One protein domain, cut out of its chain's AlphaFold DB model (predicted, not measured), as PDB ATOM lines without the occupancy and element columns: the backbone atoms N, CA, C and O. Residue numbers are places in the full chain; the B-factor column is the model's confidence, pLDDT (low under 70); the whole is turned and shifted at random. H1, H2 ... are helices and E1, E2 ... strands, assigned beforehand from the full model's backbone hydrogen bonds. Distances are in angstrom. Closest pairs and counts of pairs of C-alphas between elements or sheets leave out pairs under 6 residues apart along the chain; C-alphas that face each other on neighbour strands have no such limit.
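Overview. This is residues 26 to 112 and 147 to 207 of the 213 residues of the protein "Putative lipoprotein" of Leptospira weilii str. UI 13098 (UniProt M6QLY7). A twisted sheet of four strands, E1 to E4, has two helices, H1 and H2, packed over one face, and the hairpin of E5 and E6 makes a long arm reaching away from this body, with its tip, residues 178 to 183, standing free. The printed part has 148 residues, and its named elements run E1 H1 E2 E3 E4 E5 E6 H2, two helices and six strands of mixed class. The larger sheet is mixed, in the order E1, E2, E3, E4; E5 and E6 are an antiparallel pair. The whole is only just compact, close to loose, with a radius of gyration of the C-alphas of 17.6 A, and its elongated outline spans 63 by 37 by 25 A.

Along the chain. In the larger sheet, E1 is residues 42 to 51, 26.6 A long, beginning at C-alpha 42 (220.335, 186.692, 175.096); E2 is residues 100 to 108, 25.4 A; E3 is residues 149 to 155 and E4 residues 161 to 167. H1, residues 62 to 86, is 36.1 A long. H2, residues 192 to 206, is 21.6 A long and ends at C-alpha 206 (225.099, 178.126, 168.187). E5 is residues 171 to 179, 22.6 A, and bends by 52 degrees at residue 174; E6 is residues 182 to 189, 21.1 A.

Arrangement. E1 and E2 are parallel, with N 45 and O 102 2.9 A apart, within hydrogen-bond range. E2 and E3 are antiparallel, with N 103 and O 153 at 2.7 A. E3 and E4 form a hairpin, with N 152 and O 164 at 2.9 A. H1 and H2 are on the same face, giving two layers, helices over a sheet. H1 lies over E1 and E2 at a height of 9.4 A over the sheet; its closest C-alphas to E2 are those of Phe 71 and Val 108, 6.9 A apart. E1, H1 and E2 make a strand-helix-strand unit, two parallel neighbour strands with a helix between, and its crossover is left-handed. H2 lies over E3 and E4 at a height of 9.7 A; the closest C-alphas of E4 and H2 are those of Tyr 166 and Thr 198, 6.3 A apart. H1 and H2 touch, closest at the C-alphas of Ala 81 and Val 196, 5.8 A, at a steep tilt of 41 degrees, the same way. In the hairpin of E5 and E6, N 179 and O 182 are 2.9 A apart; E5 is apart from H2 and from E4. Every O i to N i+4 pair is within hydrogen-bond range in H1, and 10 of 11 in H2.

Size, cuts and confidence. The C-alphas farthest apart are those of Ser 97 and Ile 181, 64.9 A. Residues 113 to 146 are not printed, and C-alphas 112 and 147 are 7.4 A apart across this cut, in the link from E2 to E3. The link from H1 to E2 is long, and its residues 89 to 90 pair, parallel, with residues 43 to 44 of E1. The mean pLDDT of the printed part is 70.9; 66 residues are under 70, among them residues 26 to 40 and 169 to 192.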
ATOM      1  N   ILE A  26     218.260 169.299 159.244       60.56
ATOM      2  CA  ILE A  26     219.041 170.527 159.330       60.56
ATOM      3  C   ILE A  26     219.187 171.053 157.892       60.56
ATOM      4  O   ILE A  26     219.474 170.286 156.970       60.56
ATOM      5  N   GLY A  27     218.859 172.327 157.673       55.84
ATOM      6  CA  GLY A  27     219.052 173.010 156.393       55.84
ATOM      7  C   GLY A  27     220.533 173.277 156.103       55.84
ATOM      8  O   GLY A  27     221.404 172.765 156.796       55.84
ATOM      9  N   GLU A  28     220.827 174.076 155.073       51.75
ATOM     10  CA  GLU A  28     222.203 174.513 154.781       51.75
ATOM     11  C   GLU A  28     222.835 175.176 156.016       51.75
ATOM     12  O   GLU A  28     222.382 176.222 156.486       51.75
ATOM     13  N   GLU A  29     223.881 174.539 156.546       50.66
ATOM     14  CA  GLU A  29     224.655 174.978 157.709       50.66
ATOM     15  C   GLU A  29     225.621 176.098 157.287       50.66
ATOM     16  O   GLU A  29     226.832 175.917 157.181       50.66
ATOM     17  N   ASN A  30     225.088 177.286 157.012       47.38
ATOM     18  CA  ASN A  30     225.896 178.462 156.693       47.38
ATOM     19  C   ASN A  30     226.308 179.216 157.961       47.38
ATOM     20  O   ASN A  30     226.061 180.412 158.064       47.38
ATOM     21  N   SER A  31     226.888 178.540 158.957       51.56
ATOM     22  CA  SER A  31     227.835 179.154 159.906       51.56
ATOM     23  C   SER A  31     228.181 178.213 161.058       51.56
ATOM     24  O   SER A  31     227.447 178.104 162.034       51.56
ATOM     25  N   LYS A  32     229.385 177.633 161.028       50.50
ATOM     26  CA  LYS A  32     230.055 177.284 162.285       50.50
ATOM     27  C   LYS A  32     230.421 178.585 162.986       50.50
ATOM     28  O   LYS A  32     231.281 179.328 162.507       50.50
ATOM     29  N   ILE A  33     229.748 178.881 164.095       58.41
ATOM     30  CA  ILE A  33     230.107 180.007 164.953       58.41
ATOM     31  C   ILE A  33     231.469 179.700 165.572       58.41
ATOM     32  O   ILE A  33     231.614 178.776 166.362       58.41
ATOM     33  N   ASN A  34     232.476 180.482 165.189       48.19
ATOM     34  CA  ASN A  34     233.834 180.385 165.727       48.19
ATOM     35  C   ASN A  34     234.170 181.556 166.670       48.19
ATOM     36  O   ASN A  34     235.338 181.833 166.931       48.19
ATOM     37  N   SER A  35     233.163 182.273 167.175       54.81
ATOM     38  CA  SER A  35     233.350 183.470 167.998       54.81
ATOM     39  C   SER A  35     232.571 183.399 169.305       54.81
ATOM     40  O   SER A  35     231.407 183.014 169.349       54.81
ATOM     41  N   LYS A  36     233.229 183.827 170.388       60.72
ATOM     42  CA  LYS A  36     232.565 184.162 171.650       60.72
ATOM     43  C   LYS A  36     231.648 185.361 171.392       60.72
ATOM     44  O   LYS A  36     232.145 186.404 170.968       60.72
ATOM     45  N   PHE A  37     230.345 185.213 171.624       69.38
ATOM     46  CA  PHE A  37     229.403 186.335 171.605       69.38
ATOM     47  C   PHE A  37     229.860 187.418 172.588       69.38
ATOM     48  O   PHE A  37     230.365 187.107 173.670       69.38
ATOM     49  N   LYS A  38     229.709 188.691 172.214       62.22
ATOM     50  CA  LYS A  38     230.193 189.811 173.037       62.22
ATOM     51  C   LYS A  38     229.330 190.041 174.277       62.22
ATOM     52  O   LYS A  38     229.833 190.501 175.299       62.22
ATOM     53  N   SER A  39     228.036 189.729 174.180       63.47
ATOM     54  CA  SER A  39     227.117 189.735 175.315       63.47
ATOM     55  C   SER A  39     226.898 188.326 175.855       63.47
ATOM     56  O   SER A  39     226.655 187.385 175.106       63.47
ATOM     57  N   GLU A  40     226.907 188.203 177.181       68.88
ATOM     58  CA  GLU A  40     226.479 186.993 177.895       68.88
ATOM     59  C   GLU A  40     224.946 186.907 178.030       68.88
ATOM     60  O   GLU A  40     224.416 185.938 178.573       68.88
ATOM     61  N   LYS A  41     224.211 187.932 177.571       79.94
ATOM     62  CA  LYS A  41     222.757 188.026 177.712       79.94
ATOM     63  C   LYS A  41     222.062 187.914 176.362       79.94
ATOM     64  O   LYS A  41     222.285 188.719 175.459       79.94
ATOM     65  N   PHE A  42     221.137 186.965 176.282       85.38
ATOM     66  CA  PHE A  42     220.335 186.692 175.096       85.38
ATOM     67  C   PHE A  42     218.861 187.006 175.360       85.38
ATOM     68  O   PHE A  42     218.356 186.795 176.464       85.38
ATOM     69  N   CYS A  43     218.159 187.487 174.340       87.75
ATOM     70  CA  CYS A  43     216.696 187.506 174.302       87.75
ATOM     71  C   CYS A  43     216.223 187.113 172.900       87.75
ATOM     72  O   CYS A  43     216.989 187.224 171.941       87.75
ATOM     73  N   PHE A  44     214.982 186.647 172.768       88.81
ATOM     74  CA  PHE A  44     214.423 186.291 171.461       88.81
ATOM     75  C   PHE A  44     213.247 187.185 171.053       88.81
ATOM     76  O   PHE A  44     212.501 187.687 171.895       88.81
ATOM     77  N   GLU A  45     213.054 187.354 169.747       89.44
ATOM     78  CA  GLU A  45     211.893 188.021 169.154       89.44
ATOM     79  C   GLU A  45     211.416 187.277 167.898       89.44
ATOM     80  O   GLU A  45     212.217 186.721 167.145       89.44
ATOM     81  N   PHE A  46     210.107 187.275 167.638       85.94
ATOM     82  CA  PHE A  46     209.568 186.743 166.383       85.94
ATOM     83  C   PHE A  46     209.617 187.818 165.293       85.94
ATOM     84  O   PHE A  46     208.912 188.824 165.363       85.94
ATOM     85  N   LYS A  47     210.446 187.595 164.269       86.06
ATOM     86  CA  LYS A  47     210.610 188.490 163.113       86.06
ATOM     87  C   LYS A  47     209.517 188.271 162.067       86.06
ATOM     88  O   LYS A  47     208.991 189.230 161.504       86.06
ATOM     89  N   LYS A  48     209.197 187.007 161.782       85.38
ATOM     90  CA  LYS A  48     208.251 186.607 160.734       85.38
ATOM     91  C   LYS A  48     207.399 185.440 161.218       85.38
ATOM     92  O   LYS A  48     207.932 184.448 161.700       85.38
ATOM     93  N   GLU A  49     206.085 185.574 161.084       86.38
ATOM     94  CA  GLU A  49     205.094 184.591 161.528       86.38
ATOM     95  C   GLU A  49     204.148 184.288 160.358       86.38
ATOM     96  O   GLU A  49     203.311 185.117 159.985       86.38
ATOM     97  N   GLU A  50     204.316 183.118 159.746       84.62
ATOM     98  CA  GLU A  50     203.573 182.669 158.569       84.62
ATOM     99  C   GLU A  50     202.962 181.284 158.774       84.62
ATOM    100  O   GLU A  50     203.510 180.424 159.468       84.62
ATOM    101  N   MET A  51     201.824 181.062 158.127       79.12
ATOM    102  CA  MET A  51     201.220 179.752 157.973       79.12
ATOM    103  C   MET A  51     200.928 179.526 156.493       79.12
ATOM    104  O   MET A  51     200.315 180.373 155.848       79.12
ATOM    105  N   ASP A  52     201.442 178.426 155.945       74.25
ATOM    106  CA  ASP A  52     201.395 178.104 154.514       74.25
ATOM    107  C   ASP A  52     201.897 179.266 153.620       74.25
ATOM    108  O   ASP A  52     201.385 179.512 152.531       74.25
ATOM    109  N   GLY A  53     202.915 180.006 154.088       72.12
ATOM    110  CA  GLY A  53     203.488 181.165 153.386       72.12
ATOM    111  C   GLY A  53     202.657 182.454 153.448       72.12
ATOM    112  O   GLY A  53     203.059 183.460 152.869       72.12
ATOM    113  N   VAL A  54     201.528 182.455 154.161       78.62
ATOM    114  CA  VAL A  54     200.692 183.640 154.383       78.62
ATOM    115  C   VAL A  54     200.938 184.180 155.787       78.62
ATOM    116  O   VAL A  54     200.968 183.426 156.760       78.62
ATOM    117  N   LYS A  55     201.105 185.502 155.916       80.62
ATOM    118  CA  LYS A  55     201.299 186.152 157.218       80.62
ATOM    119  C   LYS A  55     200.105 185.883 158.130       80.62
ATOM    120  O   LYS A  55     198.961 186.131 157.754       80.62
ATOM    121  N   VAL A  56     200.378 185.427 159.348       74.94
ATOM    122  CA  VAL A  56     199.333 185.142 160.334       74.94
ATOM    123  C   VAL A  56     198.739 186.465 160.830       74.94
ATOM    124  O   VAL A  56     199.381 187.227 161.555       74.94
ATOM    125  N   LEU A  57     197.508 186.767 160.415       68.25
ATOM    126  CA  LEU A  57     196.767 187.946 160.866       68.25
ATOM    127  C   LEU A  57     196.062 187.645 162.199       68.25
ATOM    128  O   LEU A  57     195.448 186.595 162.373       68.25
ATOM    129  N   LYS A  58     196.136 188.581 163.155       64.00
ATOM    130  CA  LYS A  58     195.518 188.436 164.491       64.00
ATOM    131  C   LYS A  58     193.989 188.584 164.483       64.00
ATOM    132  O   LYS A  58     193.343 188.253 165.471       64.00
ATOM    133  N   THR A  59     193.418 189.073 163.387       54.91
ATOM    134  CA  THR A  59     191.984 189.326 163.199       54.91
ATOM    135  C   THR A  59     191.548 188.694 161.887       54.91
ATOM    136  O   THR A  59     192.102 189.050 160.848       54.91
ATOM    137  N   GLY A  60     190.591 187.765 161.935       54.62
ATOM    138  CA  GLY A  60     190.240 186.956 160.774       54.62
ATOM    139  C   GLY A  60     188.962 186.127 160.908       54.62
ATOM    140  O   GLY A  60     188.329 186.098 161.964       54.62
ATOM    141  N   SER A  61     188.589 185.443 159.825       58.94
ATOM    142  CA  SER A  61     187.450 184.513 159.744       58.94
ATOM    143  C   SER A  61     187.550 183.334 160.739       58.94
ATOM    144  O   SER A  61     188.580 183.090 161.372       58.94
ATOM    145  N   ARG A  62     186.476 182.539 160.903       55.16
ATOM    146  CA  ARG A  62     186.466 181.371 161.819       55.16
ATOM    147  C   ARG A  62     187.563 180.347 161.485       55.16
ATOM    148  O   ARG A  62     188.137 179.760 162.402       55.16
ATOM    149  N   PHE A  63     187.865 180.155 160.200       54.28
ATOM    150  CA  PHE A  63     188.953 179.288 159.737       54.28
ATOM    151  C   PHE A  63     190.327 179.896 160.033       54.28
ATOM    152  O   PHE A  63     191.176 179.213 160.596       54.28
ATOM    153  N   GLU A  64     190.513 181.194 159.783       61.03
ATOM    154  CA  GLU A  64     191.738 181.917 160.162       61.03
ATOM    155  C   GLU A  64     191.985 181.867 161.677       61.03
ATOM    156  O   GLU A  64     193.118 181.709 162.121       61.03
ATOM    157  N   THR A  65     190.922 181.887 162.484       65.75
ATOM    158  CA  THR A  65     191.004 181.743 163.945       65.75
ATOM    159  C   THR A  65     191.461 180.338 164.366       65.75
ATOM    160  O   THR A  65     192.179 180.188 165.356       65.75
ATOM    161  N   ALA A  66     191.059 179.289 163.641       65.81
ATOM    162  CA  ALA A  66     191.502 177.916 163.898       65.81
ATOM    163  C   ALA A  66     192.974 177.717 163.501       65.81
ATOM    164  O   ALA A  66     193.752 177.180 164.292       65.81
ATOM    165  N   SER A  67     193.369 178.232 162.335       68.12
ATOM    166  CA  SER A  67     194.763 178.276 161.881       68.12
ATOM    167  C   SER A  67     195.652 179.045 162.861       68.12
ATOM    168  O   SER A  67     196.689 178.540 163.283       68.12
ATOM    169  N   LEU A  68     195.194 180.203 163.347       74.25
ATOM    170  CA  LEU A  68     195.870 180.988 164.381       74.25
ATOM    171  C   LEU A  68     196.043 180.202 165.690       74.25
ATOM    172  O   LEU A  68     197.104 180.254 166.310       74.25
ATOM    173  N   LYS A  69     195.022 179.453 166.129       76.75
ATOM    174  CA  LYS A  69     195.125 178.598 167.325       76.75
ATOM    175  C   LYS A  69     196.198 177.523 167.159       76.75
ATOM    176  O   LYS A  69     196.980 177.320 168.085       76.75
ATOM    177  N   ILE A  70     196.246 176.865 166.003       75.25
ATOM    178  CA  ILE A  70     197.258 175.846 165.689       75.25
ATOM    179  C   ILE A  70     198.652 176.479 165.623       75.25
ATOM    180  O   ILE A  70     199.582 175.981 166.251       75.25
ATOM    181  N   PHE A  71     198.794 177.612 164.940       82.25
ATOM    182  CA  PHE A  71     200.051 178.351 164.871       82.25
ATOM    183  C   PHE A  71     200.570 178.727 166.269       82.25
ATOM    184  O   PHE A  71     201.723 178.456 166.607       82.25
ATOM    185  N   ASN A  72     199.694 179.259 167.128       83.38
ATOM    186  CA  ASN A  72     200.034 179.635 168.500       83.38
ATOM    187  C   ASN A  72     200.504 178.450 169.351       83.38
ATOM    188  O   ASN A  72     201.270 178.645 170.293       83.38
ATOM    189  N   VAL A  73     200.071 177.226 169.040       85.12
ATOM    190  CA  VAL A  73     200.569 176.023 169.715       85.12
ATOM    191  C   VAL A  73     202.054 175.799 169.419       85.12
ATOM    192  O   VAL A  73     202.803 175.498 170.349       85.12
ATOM    193  N   TYR A  74     202.480 175.970 168.165       85.19
ATOM    194  CA  TYR A  74     203.883 175.817 167.766       85.19
ATOM    195  C   TYR A  74     204.740 176.979 168.256       85.19
ATOM    196  O   TYR A  74     205.797 176.761 168.848       85.19
ATOM    197  N   ARG A  75     204.236 178.208 168.117       87.38
ATOM    198  CA  ARG A  75     204.876 179.404 168.665       87.38
ATOM    199  C   ARG A  75     205.165 179.251 170.162       87.38
ATOM    200  O   ARG A  75     206.314 179.382 170.569       87.38
ATOM    201  N   ARG A  76     204.153 178.895 170.965       87.94
ATOM    202  CA  ARG A  76     204.326 178.665 172.409       87.94
ATOM    203  C   ARG A  76     205.313 177.543 172.704       87.94
ATOM    204  O   ARG A  76     206.097 177.674 173.626       87.94
ATOM    205  N   SER A  77     205.325 176.466 171.913       88.94
ATOM    206  CA  SER A  77     206.301 175.392 172.138       88.94
ATOM    207  C   SER A  77     207.750 175.833 171.942       88.94
ATOM    208  O   SER A  77     208.619 175.344 172.657       88.94
ATOM    209  N   ILE A  78     208.006 176.775 171.029       89.00
ATOM    210  CA  ILE A  78     209.333 177.377 170.848       89.00
ATOM    211  C   ILE A  78     209.658 178.300 172.030       89.00
ATOM    212  O   ILE A  78     210.742 178.192 172.598       89.00
ATOM    213  N   GLU A  79     208.719 179.168 172.425       89.25
ATOM    214  CA  GLU A  79     208.871 180.073 173.578       89.25
ATOM    215  C   GLU A  79     209.193 179.289 174.867       89.25
ATOM    216  O   GLU A  79     210.183 179.574 175.544       89.25
ATOM    217  N   ASP A  80     208.404 178.252 175.158       90.06
ATOM    218  CA  ASP A  80     208.578 177.378 176.319       90.06
ATOM    219  C   ASP A  80     209.924 176.635 176.269       90.06
ATOM    220  O   ASP A  80     210.570 176.459 177.302       90.06
ATOM    221  N   ALA A  81     210.367 176.203 175.082       90.00
ATOM    222  CA  ALA A  81     211.636 175.498 174.907       90.00
ATOM    223  C   ALA A  81     212.847 176.406 175.154       90.00
ATOM    224  O   ALA A  81     213.760 175.996 175.869       90.00
ATOM    225  N   PHE A  82     212.844 177.644 174.645       89.44
ATOM    226  CA  PHE A  82     213.906 178.616 174.945       89.44
ATOM    227  C   PHE A  82     214.004 178.892 176.443       89.44
ATOM    228  O   PHE A  82     215.091 178.839 177.021       89.44
ATOM    229  N   PHE A  83     212.865 179.115 177.098       88.25
ATOM    230  CA  PHE A  83     212.859 179.332 178.539       88.25
ATOM    231  C   PHE A  83     213.365 178.100 179.301       88.25
ATOM    232  O   PHE A  83     214.197 178.221 180.199       88.25
ATOM    233  N   LYS A  84     212.904 176.903 178.927       89.62
ATOM    234  CA  LYS A  84     213.259 175.655 179.607       89.62
ATOM    235  C   LYS A  84     214.733 175.282 179.440       89.62
ATOM    236  O   LYS A  84     215.350 174.858 180.414       89.62
ATOM    237  N   PHE A  85     215.284 175.398 178.233       87.44
ATOM    238  CA  PHE A  85     216.625 174.897 177.921       87.44
ATOM    239  C   PHE A  85     217.739 175.903 178.190       87.44
ATOM    240  O   PHE A  85     218.841 175.490 178.533       87.44
ATOM    241  N   SER A  86     217.481 177.203 178.069       83.19
ATOM    242  CA  SER A  86     218.523 178.230 178.216       83.19
ATOM    243  C   SER A  86     218.117 179.404 179.107       83.19
ATOM    244  O   SER A  86     218.938 180.275 179.383       83.19
ATOM    245  N   GLY A  87     216.876 179.445 179.608       84.94
ATOM    246  CA  GLY A  87     216.378 180.564 180.416       84.94
ATOM    247  C   GLY A  87     216.207 181.863 179.625       84.94
ATOM    248  O   GLY A  87     216.000 182.918 180.225       84.94
ATOM    249  N   ILE A  88     216.299 181.804 178.293       87.50
ATOM    250  CA  ILE A  88     216.189 182.966 177.413       87.50
ATOM    251  C   ILE A  88     214.720 183.382 177.332       87.50
ATOM    252  O   ILE A  88     213.837 182.562 177.078       87.50
ATOM    253  N   LEU A  89     214.466 184.671 177.545       87.56
ATOM    254  CA  LEU A  89     213.129 185.259 177.543       87.56
ATOM    255  C   LEU A  89     212.879 186.092 176.281       87.56
ATOM    256  O   LEU A  89     213.811 186.524 175.595       87.56
ATOM    257  N   HIS A  90     211.599 186.352 176.003       85.75
ATOM    258  CA  HIS A  90     211.193 187.275 174.948       85.75
ATOM    259  C   HIS A  90     211.734 188.684 175.238       85.75
ATOM    260  O   HIS A  90     211.658 189.163 176.372       85.75
ATOM    261  N   CYS A  91     212.243 189.380 174.220       84.88
ATOM    262  CA  CYS A  91     212.738 190.745 174.377       84.88
ATOM    263  C   CYS A  91     211.588 191.684 174.813       84.88
ATOM    264  O   CYS A  91     210.572 191.795 174.128       84.88
ATOM    265  N   ALA A  92     211.724 192.354 175.963       68.31
ATOM    266  CA  ALA A  92     210.685 193.240 176.507       68.31
ATOM    267  C   ALA A  92     210.604 194.602 175.787       68.31
ATOM    268  O   ALA A  92     209.552 195.238 175.769       68.31
ATOM    269  N   THR A  93     211.707 195.048 175.182       59.25
ATOM    270  CA  THR A  93     211.822 196.328 174.469       59.25
ATOM    271  C   THR A  93     212.693 196.160 173.223       59.25
ATOM    272  O   THR A  93     213.717 195.474 173.307       59.25
ATOM    273  N   PRO A  94     212.348 196.792 172.085       52.69
ATOM    274  CA  PRO A  94     213.160 196.724 170.876       52.69
ATOM    275  C   PRO A  94     214.535 197.352 171.144       52.69
ATOM    276  O   PRO A  94     214.626 198.533 171.463       52.69
ATOM    277  N   LYS A  95     215.593 196.541 171.015       54.94
ATOM    278  CA  LYS A  95     217.010 196.891 171.232       54.94
ATOM    279  C   LYS A  95     217.349 197.341 172.660       54.94
ATOM    280  O   LYS A  95     217.611 198.514 172.913       54.94
ATOM    281  N   GLN A  96     217.462 196.391 173.587       56.28
ATOM    282  CA  GLN A  96     218.328 196.618 174.747       56.28
ATOM    283  C   GLN A  96     219.779 196.536 174.265       56.28
ATOM    284  O   GLN A  96     220.201 195.499 173.765       56.28
ATOM    285  N   SER A  97     220.535 197.627 174.399       57.50
ATOM    286  CA  SER A  97     221.903 197.788 173.874       57.50
ATOM    287  C   SER A  97     222.919 196.749 174.365       57.50
ATOM    288  O   SER A  97     224.022 196.687 173.838       57.50
ATOM    289  N   ASN A  98     222.551 195.938 175.360       69.50
ATOM    290  CA  ASN A  98     223.418 194.956 176.005       69.50
ATOM    291  C   ASN A  98     222.976 193.501 175.759       69.50
ATOM    292  O   ASN A  98     223.488 192.612 176.432       69.50
ATOM    293  N   TYR A  99     222.018 193.240 174.863       75.31
ATOM    294  CA  TYR A  99     221.540 191.884 174.565       75.31
ATOM    295  C   TYR A  99     221.846 191.500 173.123       75.31
ATOM    296  O   TYR A  99     221.592 192.278 172.204       75.31
ATOM    297  N   THR A 100     222.314 190.271 172.934       83.25
ATOM    298  CA  THR A 100     222.325 189.623 171.623       83.25
ATOM    299  C   THR A 100     220.908 189.120 171.334       83.25
ATOM    300  O   THR A 100     220.292 188.443 172.164       83.25
ATOM    301  N   VAL A 101     220.356 189.493 170.176       86.75
ATOM    302  CA  VAL A 101     218.950 189.221 169.840       86.75
ATOM    303  C   VAL A 101     218.857 188.021 168.906       86.75
ATOM    304  O   VAL A 101     219.458 188.016 167.833       86.75
ATOM    305  N   ILE A 102     218.059 187.027 169.295       88.00
ATOM    306  CA  ILE A 102     217.718 185.861 168.477       88.00
ATOM    307  C   ILE A 102     216.389 186.143 167.775       88.00
ATOM    308  O   ILE A 102     215.325 186.172 168.393       88.00
ATOM    309  N   ARG A 103     216.434 186.354 166.466       89.25
ATOM    310  CA  ARG A 103     215.265 186.571 165.617       89.25
ATOM    311  C   ARG A 103     214.759 185.254 165.065       89.25
ATOM    312  O   ARG A 103     215.462 184.560 164.341       89.25
ATOM    313  N   ILE A 104     213.507 184.945 165.363       88.38
ATOM    314  CA  ILE A 104     212.855 183.706 164.946       88.38
ATOM    315  C   ILE A 104     211.921 184.019 163.779       88.38
ATOM    316  O   ILE A 104     211.026 184.860 163.892       88.38
ATOM    317  N   SER A 105     212.113 183.337 162.653       87.75
ATOM    318  CA  SER A 105     211.160 183.324 161.541       87.75
ATOM    319  C   SER A 105     210.512 181.949 161.459       87.75
ATOM    320  O   SER A 105     211.200 180.948 161.273       87.75
ATOM    321  N   LEU A 106     209.193 181.904 161.618       87.94
ATOM    322  CA  LEU A 106     208.399 180.683 161.687       87.94
ATOM    323  C   LEU A 106     207.411 180.649 160.518       87.94
ATOM    324  O   LEU A 106     206.551 181.523 160.420       87.94
ATOM    325  N   ASN A 107     207.510 179.625 159.672       85.06
ATOM    326  CA  ASN A 107     206.535 179.317 158.629       85.06
ATOM    327  C   ASN A 107     205.984 177.903 158.840       85.06
ATOM    328  O   ASN A 107     206.639 176.908 158.516       85.06
ATOM    329  N   VAL A 108     204.779 177.809 159.405       80.88
ATOM    330  CA  VAL A 108     204.117 176.525 159.665       80.88
ATOM    331  C   VAL A 108     203.374 176.079 158.414       80.88
ATOM    332  O   VAL A 108     202.432 176.737 157.987       80.88
ATOM    333  N   ARG A 109     203.748 174.935 157.844       73.38
ATOM    334  CA  ARG A 109     203.017 174.329 156.725       73.38
ATOM    335  C   ARG A 109     202.037 173.288 157.240       73.38
ATOM    336  O   ARG A 109     202.438 172.240 157.741       73.38
ATOM    337  N   GLY A 110     200.745 173.593 157.140       62.56
ATOM    338  CA  GLY A 110     199.670 172.688 157.545       62.56
ATOM    339  C   GLY A 110     199.415 171.572 156.530       62.56
ATOM    340  O   GLY A 110     198.795 170.563 156.874       62.56
ATOM    341  N   SER A 111     199.906 171.746 155.302       59.94
ATOM    342  CA  SER A 111     199.804 170.797 154.193       59.94
ATOM    343  C   SER A 111     201.040 169.896 154.087       59.94
ATOM    344  O   SER A 111     202.162 170.313 154.365       59.94
ATOM    345  N   ALA A 112     200.841 168.638 153.683       58.12
ATOM    346  CA  ALA A 112     201.952 167.748 153.354       58.12
ATOM    347  C   ALA A 112     202.660 168.238 152.077       58.12
ATOM    348  O   ALA A 112     202.000 168.520 151.080       58.12
ATOM    349  N   SER A 147     207.051 169.813 155.765       64.62
ATOM    350  CA  SER A 147     208.231 170.513 156.251       64.62
ATOM    351  C   SER A 147     207.844 171.961 156.498       64.62
ATOM    352  O   SER A 147     207.850 172.798 155.593       64.62
ATOM    353  N   SER A 148     207.489 172.254 157.746       69.75
ATOM    354  CA  SER A 148     207.516 173.629 158.222       69.75
ATOM    355  C   SER A 148     208.950 174.134 158.194       69.75
ATOM    356  O   SER A 148     209.900 173.355 158.130       69.75
ATOM    357  N   GLU A 149     209.110 175.444 158.231       79.62
ATOM    358  CA  GLU A 149     210.417 176.078 158.221       79.62
ATOM    359  C   GLU A 149     210.561 176.959 159.455       79.62
ATOM    360  O   GLU A 149     209.673 177.751 159.786       79.62
ATOM    361  N   VAL A 150     211.688 176.795 160.143       79.00
ATOM    362  CA  VAL A 150     212.083 177.625 161.276       79.00
ATOM    363  C   VAL A 150     213.491 178.128 161.013       79.00
ATOM    364  O   VAL A 150     214.404 177.337 160.780       79.00
ATOM    365  N   ILE A 151     213.654 179.446 161.035       83.31
ATOM    366  CA  ILE A 151     214.936 180.114 160.826       83.31
ATOM    367  C   ILE A 151     215.262 180.909 162.083       83.31
ATOM    368  O   ILE A 151     214.454 181.738 162.513       83.31
ATOM    369  N   TYR A 152     216.442 180.673 162.644       82.50
ATOM    370  CA  TYR A 152     216.984 181.447 163.754       82.50
ATOM    371  C   TYR A 152     218.111 182.334 163.239       82.50
ATOM    372  O   TYR A 152     219.079 181.848 162.665       82.50
ATOM    373  N   GLU A 153     217.980 183.638 163.435       84.62
ATOM    374  CA  GLU A 153     218.973 184.643 163.069       84.62
ATOM    375  C   GLU A 153     219.512 185.282 164.352       84.62
ATOM    376  O   GLU A 153     218.759 185.905 165.098       84.62
ATOM    377  N   ILE A 154     220.806 185.144 164.623       80.81
ATOM    378  CA  ILE A 154     221.467 185.831 165.734       80.81
ATOM    379  C   ILE A 154     221.999 187.166 165.220       80.81
ATOM    380  O   ILE A 154     222.777 187.197 164.266       80.81
ATOM    381  N   VAL A 155     221.597 188.256 165.871       78.62
ATOM    382  CA  VAL A 155     222.073 189.611 165.584       78.62
ATOM    383  C   VAL A 155     222.887 190.105 166.774       78.62
ATOM    384  O   VAL A 155     222.321 190.395 167.833       78.62
ATOM    385  N   ASP A 156     224.208 190.190 166.596       70.44
ATOM    386  CA  ASP A 156     225.136 190.733 167.596       70.44
ATOM    387  C   ASP A 156     225.516 192.196 167.290       70.44
ATOM    388  O   ASP A 156     225.294 192.706 166.186       70.44
ATOM    389  N   SER A 157     226.088 192.896 168.273       61.12
ATOM    390  CA  SER A 157     226.415 194.330 168.185       61.12
ATOM    391  C   SER A 157     227.394 194.683 167.063       61.12
ATOM    392  O   SER A 157     227.399 195.817 166.587       61.12
ATOM    393  N   ASP A 158     228.206 193.719 166.629       57.38
ATOM    394  CA  ASP A 158     229.288 193.917 165.659       57.38
ATOM    395  C   ASP A 158     228.831 193.659 164.205       57.38
ATOM    396  O   ASP A 158     229.645 193.535 163.296       57.38
ATOM    397  N   SER A 159     227.513 193.633 163.961       56.50
ATOM    398  CA  SER A 159     226.880 193.434 162.641       56.50
ATOM    399  C   SER A 159     227.114 192.064 161.993       56.50
ATOM    400  O   SER A 159     226.689 191.854 160.855       56.50
ATOM    401  N   SER A 160     227.729 191.112 162.700       62.66
ATOM    402  CA  SER A 160     227.720 189.706 162.300       62.66
ATOM    403  C   SER A 160     226.307 189.135 162.450       62.66
ATOM    404  O   SER A 160     225.644 189.300 163.478       62.66
ATOM    405  N   GLN A 161     225.832 188.493 161.384       72.19
ATOM    406  CA  GLN A 161     224.556 187.787 161.350       72.19
ATOM    407  C   GLN A 161     224.835 186.300 161.158       72.19
ATOM    408  O   GLN A 161     225.476 185.914 160.182       72.19
ATOM    409  N   TYR A 162     224.351 185.480 162.088       79.00
ATOM    410  CA  TYR A 162     224.436 184.020 161.999       79.00
ATOM    411  C   TYR A 162     223.040 183.468 161.761       79.00
ATOM    412  O   TYR A 162     222.115 183.835 162.487       79.00
ATOM    413  N   ILE A 163     222.876 182.625 160.745       81.75
ATOM    414  CA  ILE A 163     221.564 182.137 160.318       81.75
ATOM    415  C   ILE A 163     221.557 180.611 160.353       81.75
ATOM    416  O   ILE A 163     222.380 179.964 159.710       81.75
ATOM    417  N   PHE A 164     220.591 180.053 161.079       82.00
ATOM    418  CA  PHE A 164     220.379 178.620 161.237       82.00
ATOM    419  C   PHE A 164     219.013 178.236 160.679       82.00
ATOM    420  O   PHE A 164     217.990 178.795 161.084       82.00
ATOM    421  N   HIS A 165     218.992 177.276 159.757       81.75
ATOM    422  CA  HIS A 165     217.781 176.830 159.074       81.75
ATOM    423  C   HIS A 165     217.406 175.414 159.508       81.75
ATOM    424  O   HIS A 165     218.190 174.483 159.338       81.75
ATOM    425  N   TYR A 166     216.176 175.225 159.984       80.88
ATOM    426  CA  TYR A 166     215.648 173.915 160.366       80.88
ATOM    427  C   TYR A 166     214.287 173.655 159.724       80.88
ATOM    428  O   TYR A 166     213.484 174.570 159.516       80.88
ATOM    429  N   ARG A 167     214.010 172.380 159.424       77.50
ATOM    430  CA  ARG A 167     212.747 171.943 158.812       77.50
ATOM    431  C   ARG A 167     211.987 170.962 159.712       77.50
ATOM    432  O   ARG A 167     212.082 169.751 159.495       77.50
ATOM    433  N   PRO A 168     211.263 171.445 160.742       74.31
ATOM    434  CA  PRO A 168     210.449 170.577 161.586       74.31
ATOM    435  C   PRO A 168     209.207 170.069 160.848       74.31
ATOM    436  O   PRO A 168     208.663 170.732 159.962       74.31
ATOM    437  N   SER A 169     208.721 168.897 161.260       68.75
ATOM    438  CA  SER A 169     207.502 168.306 160.702       68.75
ATOM    439  C   SER A 169     206.292 168.546 161.607       68.75
ATOM    440  O   SER A 169     206.351 168.357 162.822       68.75
ATOM    441  N   VAL A 170     205.159 168.908 161.000       65.25
ATOM    442  CA  VAL A 170     203.862 169.104 161.687       65.25
ATOM    443  C   VAL A 170     203.151 167.771 161.961       65.25
ATOM    444  O   VAL A 170     202.389 167.645 162.927       65.25
ATOM    445  N   TYR A 171     203.439 166.756 161.141       57.09
ATOM    446  CA  TYR A 171     202.850 165.420 161.221       57.09
ATOM    447  C   TYR A 171     203.937 164.348 161.271       57.09
ATOM    448  O   TYR A 171     204.998 164.480 160.661       57.09
ATOM    449  N   PHE A 172     203.656 163.258 161.975       51.16
ATOM    450  CA  PHE A 172     204.460 162.046 161.925       51.16
ATOM    451  C   PHE A 172     203.532 160.835 161.863       51.16
ATOM    452  O   PHE A 172     202.454 160.834 162.466       51.16
ATOM    453  N   ILE A 173     203.942 159.814 161.115       51.12
ATOM    454  CA  ILE A 173     203.311 158.498 161.177       51.12
ATOM    455  C   ILE A 173     204.020 157.743 162.290       51.12
ATOM    456  O   ILE A 173     205.199 157.422 162.170       51.12
ATOM    457  N   ASP A 174     203.309 157.494 163.382       46.66
ATOM    458  CA  ASP A 174     203.878 156.786 164.526       46.66
ATOM    459  C   ASP A 174     203.910 155.274 164.271       46.66
ATOM    460  O   ASP A 174     204.921 154.610 164.494       46.66
ATOM    461  N   HIS A 175     202.792 154.747 163.765       47.09
ATOM    462  CA  HIS A 175     202.570 153.327 163.529       47.09
ATOM    463  C   HIS A 175     201.694 153.139 162.286       47.09
ATOM    464  O   HIS A 175     200.694 153.843 162.100       47.09
ATOM    465  N   ILE A 176     202.045 152.153 161.462       48.81
ATOM    466  CA  ILE A 176     201.171 151.609 160.420       48.81
ATOM    467  C   ILE A 176     200.786 150.207 160.869       48.81
ATOM    468  O   ILE A 176     201.645 149.334 160.951       48.81
ATOM    469  N   LEU A 177     199.506 149.995 161.171       45.94
ATOM    470  CA  LEU A 177     199.003 148.658 161.457       45.94
ATOM    471  C   LEU A 177     198.583 148.000 160.139       45.94
ATOM    472  O   LEU A 177     197.661 148.468 159.462       45.94
ATOM    473  N   LEU A 178     199.269 146.918 159.788       44.25
ATOM    474  CA  LEU A 178     198.974 146.090 158.623       44.25
ATOM    475  C   LEU A 178     197.968 145.003 159.013       44.25
ATOM    476  O   LEU A 178     198.352 143.978 159.578       44.25
ATOM    477  N   LEU A 179     196.682 145.206 158.716       44.66
ATOM    478  CA  LEU A 179     195.706 144.117 158.743       44.66
ATOM    479  C   LEU A 179     195.636 143.481 157.354       44.66
ATOM    480  O   LEU A 179     195.699 144.199 156.357       44.66
ATOM    481  N   PRO A 180     195.423 142.160 157.248       40.78
ATOM    482  CA  PRO A 180     195.347 141.472 155.955       40.78
ATOM    483  C   PRO A 180     194.208 141.954 155.034       40.78
ATOM    484  O   PRO A 180     194.123 141.503 153.898       40.78
ATOM    485  N   ILE A 181     193.332 142.854 155.504       41.88
ATOM    486  CA  ILE A 181     192.189 143.401 154.753       41.88
ATOM    487  C   ILE A 181     192.129 144.945 154.844       41.88
ATOM    488  O   ILE A 181     191.388 145.577 154.094       41.88
ATOM    489  N   SER A 182     192.909 145.597 155.719       41.91
ATOM    490  CA  SER A 182     192.883 147.060 155.861       41.91
ATOM    491  C   SER A 182     194.151 147.636 156.489       41.91
ATOM    492  O   SER A 182     194.866 147.001 157.257       41.91
ATOM    493  N   TRP A 183     194.426 148.892 156.162       46.31
ATOM    494  CA  TRP A 183     195.516 149.657 156.749       46.31
ATOM    495  C   TRP A 183     194.905 150.546 157.824       46.31
ATOM    496  O   TRP A 183     194.027 151.348 157.515       46.31
ATOM    497  N   ILE A 184     195.341 150.431 159.078       45.44
ATOM    498  CA  ILE A 184     195.000 151.437 160.093       45.44
ATOM    499  C   ILE A 184     196.236 152.306 160.272       45.44
ATOM    500  O   ILE A 184     197.219 151.909 160.898       45.44
ATOM    501  N   VAL A 185     196.195 153.496 159.677       45.09
ATOM    502  CA  VAL A 185     197.242 154.504 159.850       45.09
ATOM    503  C   VAL A 185     196.853 155.368 161.042       45.09
ATOM    504  O   VAL A 185     195.874 156.111 160.986       45.09
ATOM    505  N   ILE A 186     197.623 155.285 162.126       44.62
ATOM    506  CA  ILE A 186     197.438 156.175 163.274       44.62
ATOM    507  C   ILE A 186     198.242 157.446 162.997       44.62
ATOM    508  O   ILE A 186     199.438 157.534 163.280       44.62
ATOM    509  N   LEU A 187     197.573 158.436 162.403       46.88
ATOM    510  CA  LEU A 187     198.115 159.782 162.238       46.88
ATOM    511  C   LEU A 187     197.908 160.557 163.536       46.88
ATOM    512  O   LEU A 187     196.783 160.919 163.881       46.88
ATOM    513  N   ARG A 188     198.993 160.850 164.254       44.50
ATOM    514  CA  ARG A 188     198.947 161.793 165.372       44.50
ATOM    515  C   ARG A 188     199.425 163.149 164.860       44.50
ATOM    516  O   ARG A 188     200.621 163.367 164.682       44.50
ATOM    517  N   SER A 189     198.490 164.052 164.570       47.03
ATOM    518  CA  SER A 189     198.847 165.443 164.290       47.03
ATOM    519  C   SER A 189     199.277 166.129 165.588       47.03
ATOM    520  O   SER A 189     198.816 165.777 166.674       47.03
ATOM    521  N   VAL A 190     200.156 167.126 165.471       54.91
ATOM    522  CA  VAL A 190     200.641 167.972 166.575       54.91
ATOM    523  C   VAL A 190     201.764 167.339 167.403       54.91
ATOM    524  O   VAL A 190     201.660 167.173 168.622       54.91
ATOM    525  N   LYS A 191     202.919 167.078 166.777       60.47
ATOM    526  CA  LYS A 191     204.157 166.932 167.556       60.47
ATOM    527  C   LYS A 191     204.801 168.301 167.749       60.47
ATOM    528  O   LYS A 191     205.743 168.657 167.051       60.47
ATOM    529  N   LYS A 192     204.343 169.034 168.774       67.25
ATOM    530  CA  LYS A 192     205.077 170.202 169.313       67.25
ATOM    531  C   LYS A 192     206.564 169.874 169.519       67.25
ATOM    532  O   LYS A 192     207.415 170.721 169.312       67.25
ATOM    533  N   GLY A 193     206.861 168.612 169.848       73.38
ATOM    534  CA  GLY A 193     208.215 168.089 170.018       73.38
ATOM    535  C   GLY A 193     209.160 168.332 168.837       73.38
ATOM    536  O   GLY A 193     210.317 168.611 169.096       73.38
ATOM    537  N   SER A 194     208.703 168.317 167.577       75.69
ATOM    538  CA  SER A 194     209.612 168.589 166.446       75.69
ATOM    539  C   SER A 194     210.090 170.048 166.425       75.69
ATOM    540  O   SER A 194     211.233 170.308 166.082       75.69
ATOM    541  N   PHE A 195     209.253 170.995 166.865       82.88
ATOM    542  CA  PHE A 195     209.634 172.405 167.040       82.88
ATOM    543  C   PHE A 195     210.452 172.646 168.317       82.88
ATOM    544  O   PHE A 195     211.171 173.632 168.418       82.88
ATOM    545  N   VAL A 196     210.354 171.755 169.306       86.31
ATOM    546  CA  VAL A 196     211.239 171.765 170.480       86.31
ATOM    547  C   VAL A 196     212.637 171.275 170.086       86.31
ATOM    548  O   VAL A 196     213.622 171.904 170.461       86.31
ATOM    549  N   GLU A 197     212.719 170.216 169.271       83.62
ATOM    550  CA  GLU A 197     213.975 169.674 168.727       83.62
ATOM    551  C   GLU A 197     214.750 170.734 167.912       83.62
ATOM    552  O   GLU A 197     215.977 170.751 167.962       83.62
ATOM    553  N   THR A 198     214.080 171.673 167.222       85.69
ATOM    554  CA  THR A 198     214.782 172.769 166.518       85.69
ATOM    555  C   THR A 198     215.436 173.771 167.460       85.69
ATOM    556  O   THR A 198     216.485 174.308 167.125       85.69
ATOM    557  N   VAL A 199     214.839 174.035 168.627       87.19
ATOM    558  CA  VAL A 199     215.434 174.924 169.637       87.19
ATOM    559  C   VAL A 199     216.645 174.255 170.277       87.19
ATOM    560  O   VAL A 199     217.672 174.900 170.450       87.19
ATOM    561  N   GLU A 200     216.543 172.966 170.598       86.56
ATOM    562  CA  GLU A 200     217.659 172.186 171.142       86.56
ATOM    563  C   GLU A 200     218.839 172.132 170.163       86.56
ATOM    564  O   GLU A 200     219.964 172.458 170.545       86.56
ATOM    565  N   ALA A 201     218.566 171.817 168.890       83.50
ATOM    566  CA  ALA A 201     219.570 171.833 167.832       83.50
ATOM    567  C   ALA A 201     220.194 173.226 167.678       83.50
ATOM    568  O   ALA A 201     221.410 173.352 167.725       83.50
ATOM    569  N   PHE A 202     219.381 174.285 167.617       86.44
ATOM    570  CA  PHE A 202     219.878 175.658 167.540       86.44
ATOM    571  C   PHE A 202     220.797 176.033 168.706       86.44
ATOM    572  O   PHE A 202     221.858 176.611 168.482       86.44
ATOM    573  N   LEU A 203     220.421 175.727 169.951       86.12
ATOM    574  CA  LEU A 203     221.252 176.042 171.119       86.12
ATOM    575  C   LEU A 203     222.582 175.277 171.083       86.12
ATOM    576  O   LEU A 203     223.629 175.859 171.362       86.12
ATOM    577  N   SER A 204     222.543 174.004 170.679       83.69
ATOM    578  CA  SER A 204     223.740 173.183 170.480       83.69
ATOM    579  C   SER A 204     224.642 173.745 169.374       83.69
ATOM    580  O   SER A 204     225.828 173.972 169.606       83.69
ATOM    581  N   ASP A 205     224.080 174.023 168.196       80.50
ATOM    582  CA  ASP A 205     224.812 174.471 167.005       80.50
ATOM    583  C   ASP A 205     225.381 175.888 167.178       80.50
ATOM    584  O   ASP A 205     226.474 176.198 166.704       80.50
ATOM    585  N   SER A 206     224.659 176.758 167.890       77.44
ATOM    586  CA  SER A 206     225.099 178.126 168.187       77.44
ATOM    587  C   SER A 206     226.084 178.220 169.354       77.44
ATOM    588  O   SER A 206     226.682 179.277 169.557       77.44
ATOM    589  N   GLY A 207     226.254 177.150 170.138       76.75
ATOM    590  CA  GLY A 207     227.086 177.151 171.344       76.75
ATOM    591  C   GLY A 207     226.521 177.992 172.496       76.75
ATOM    592  O   GLY A 207     227.234 178.263 173.466       76.75
TER     593      GLY A 207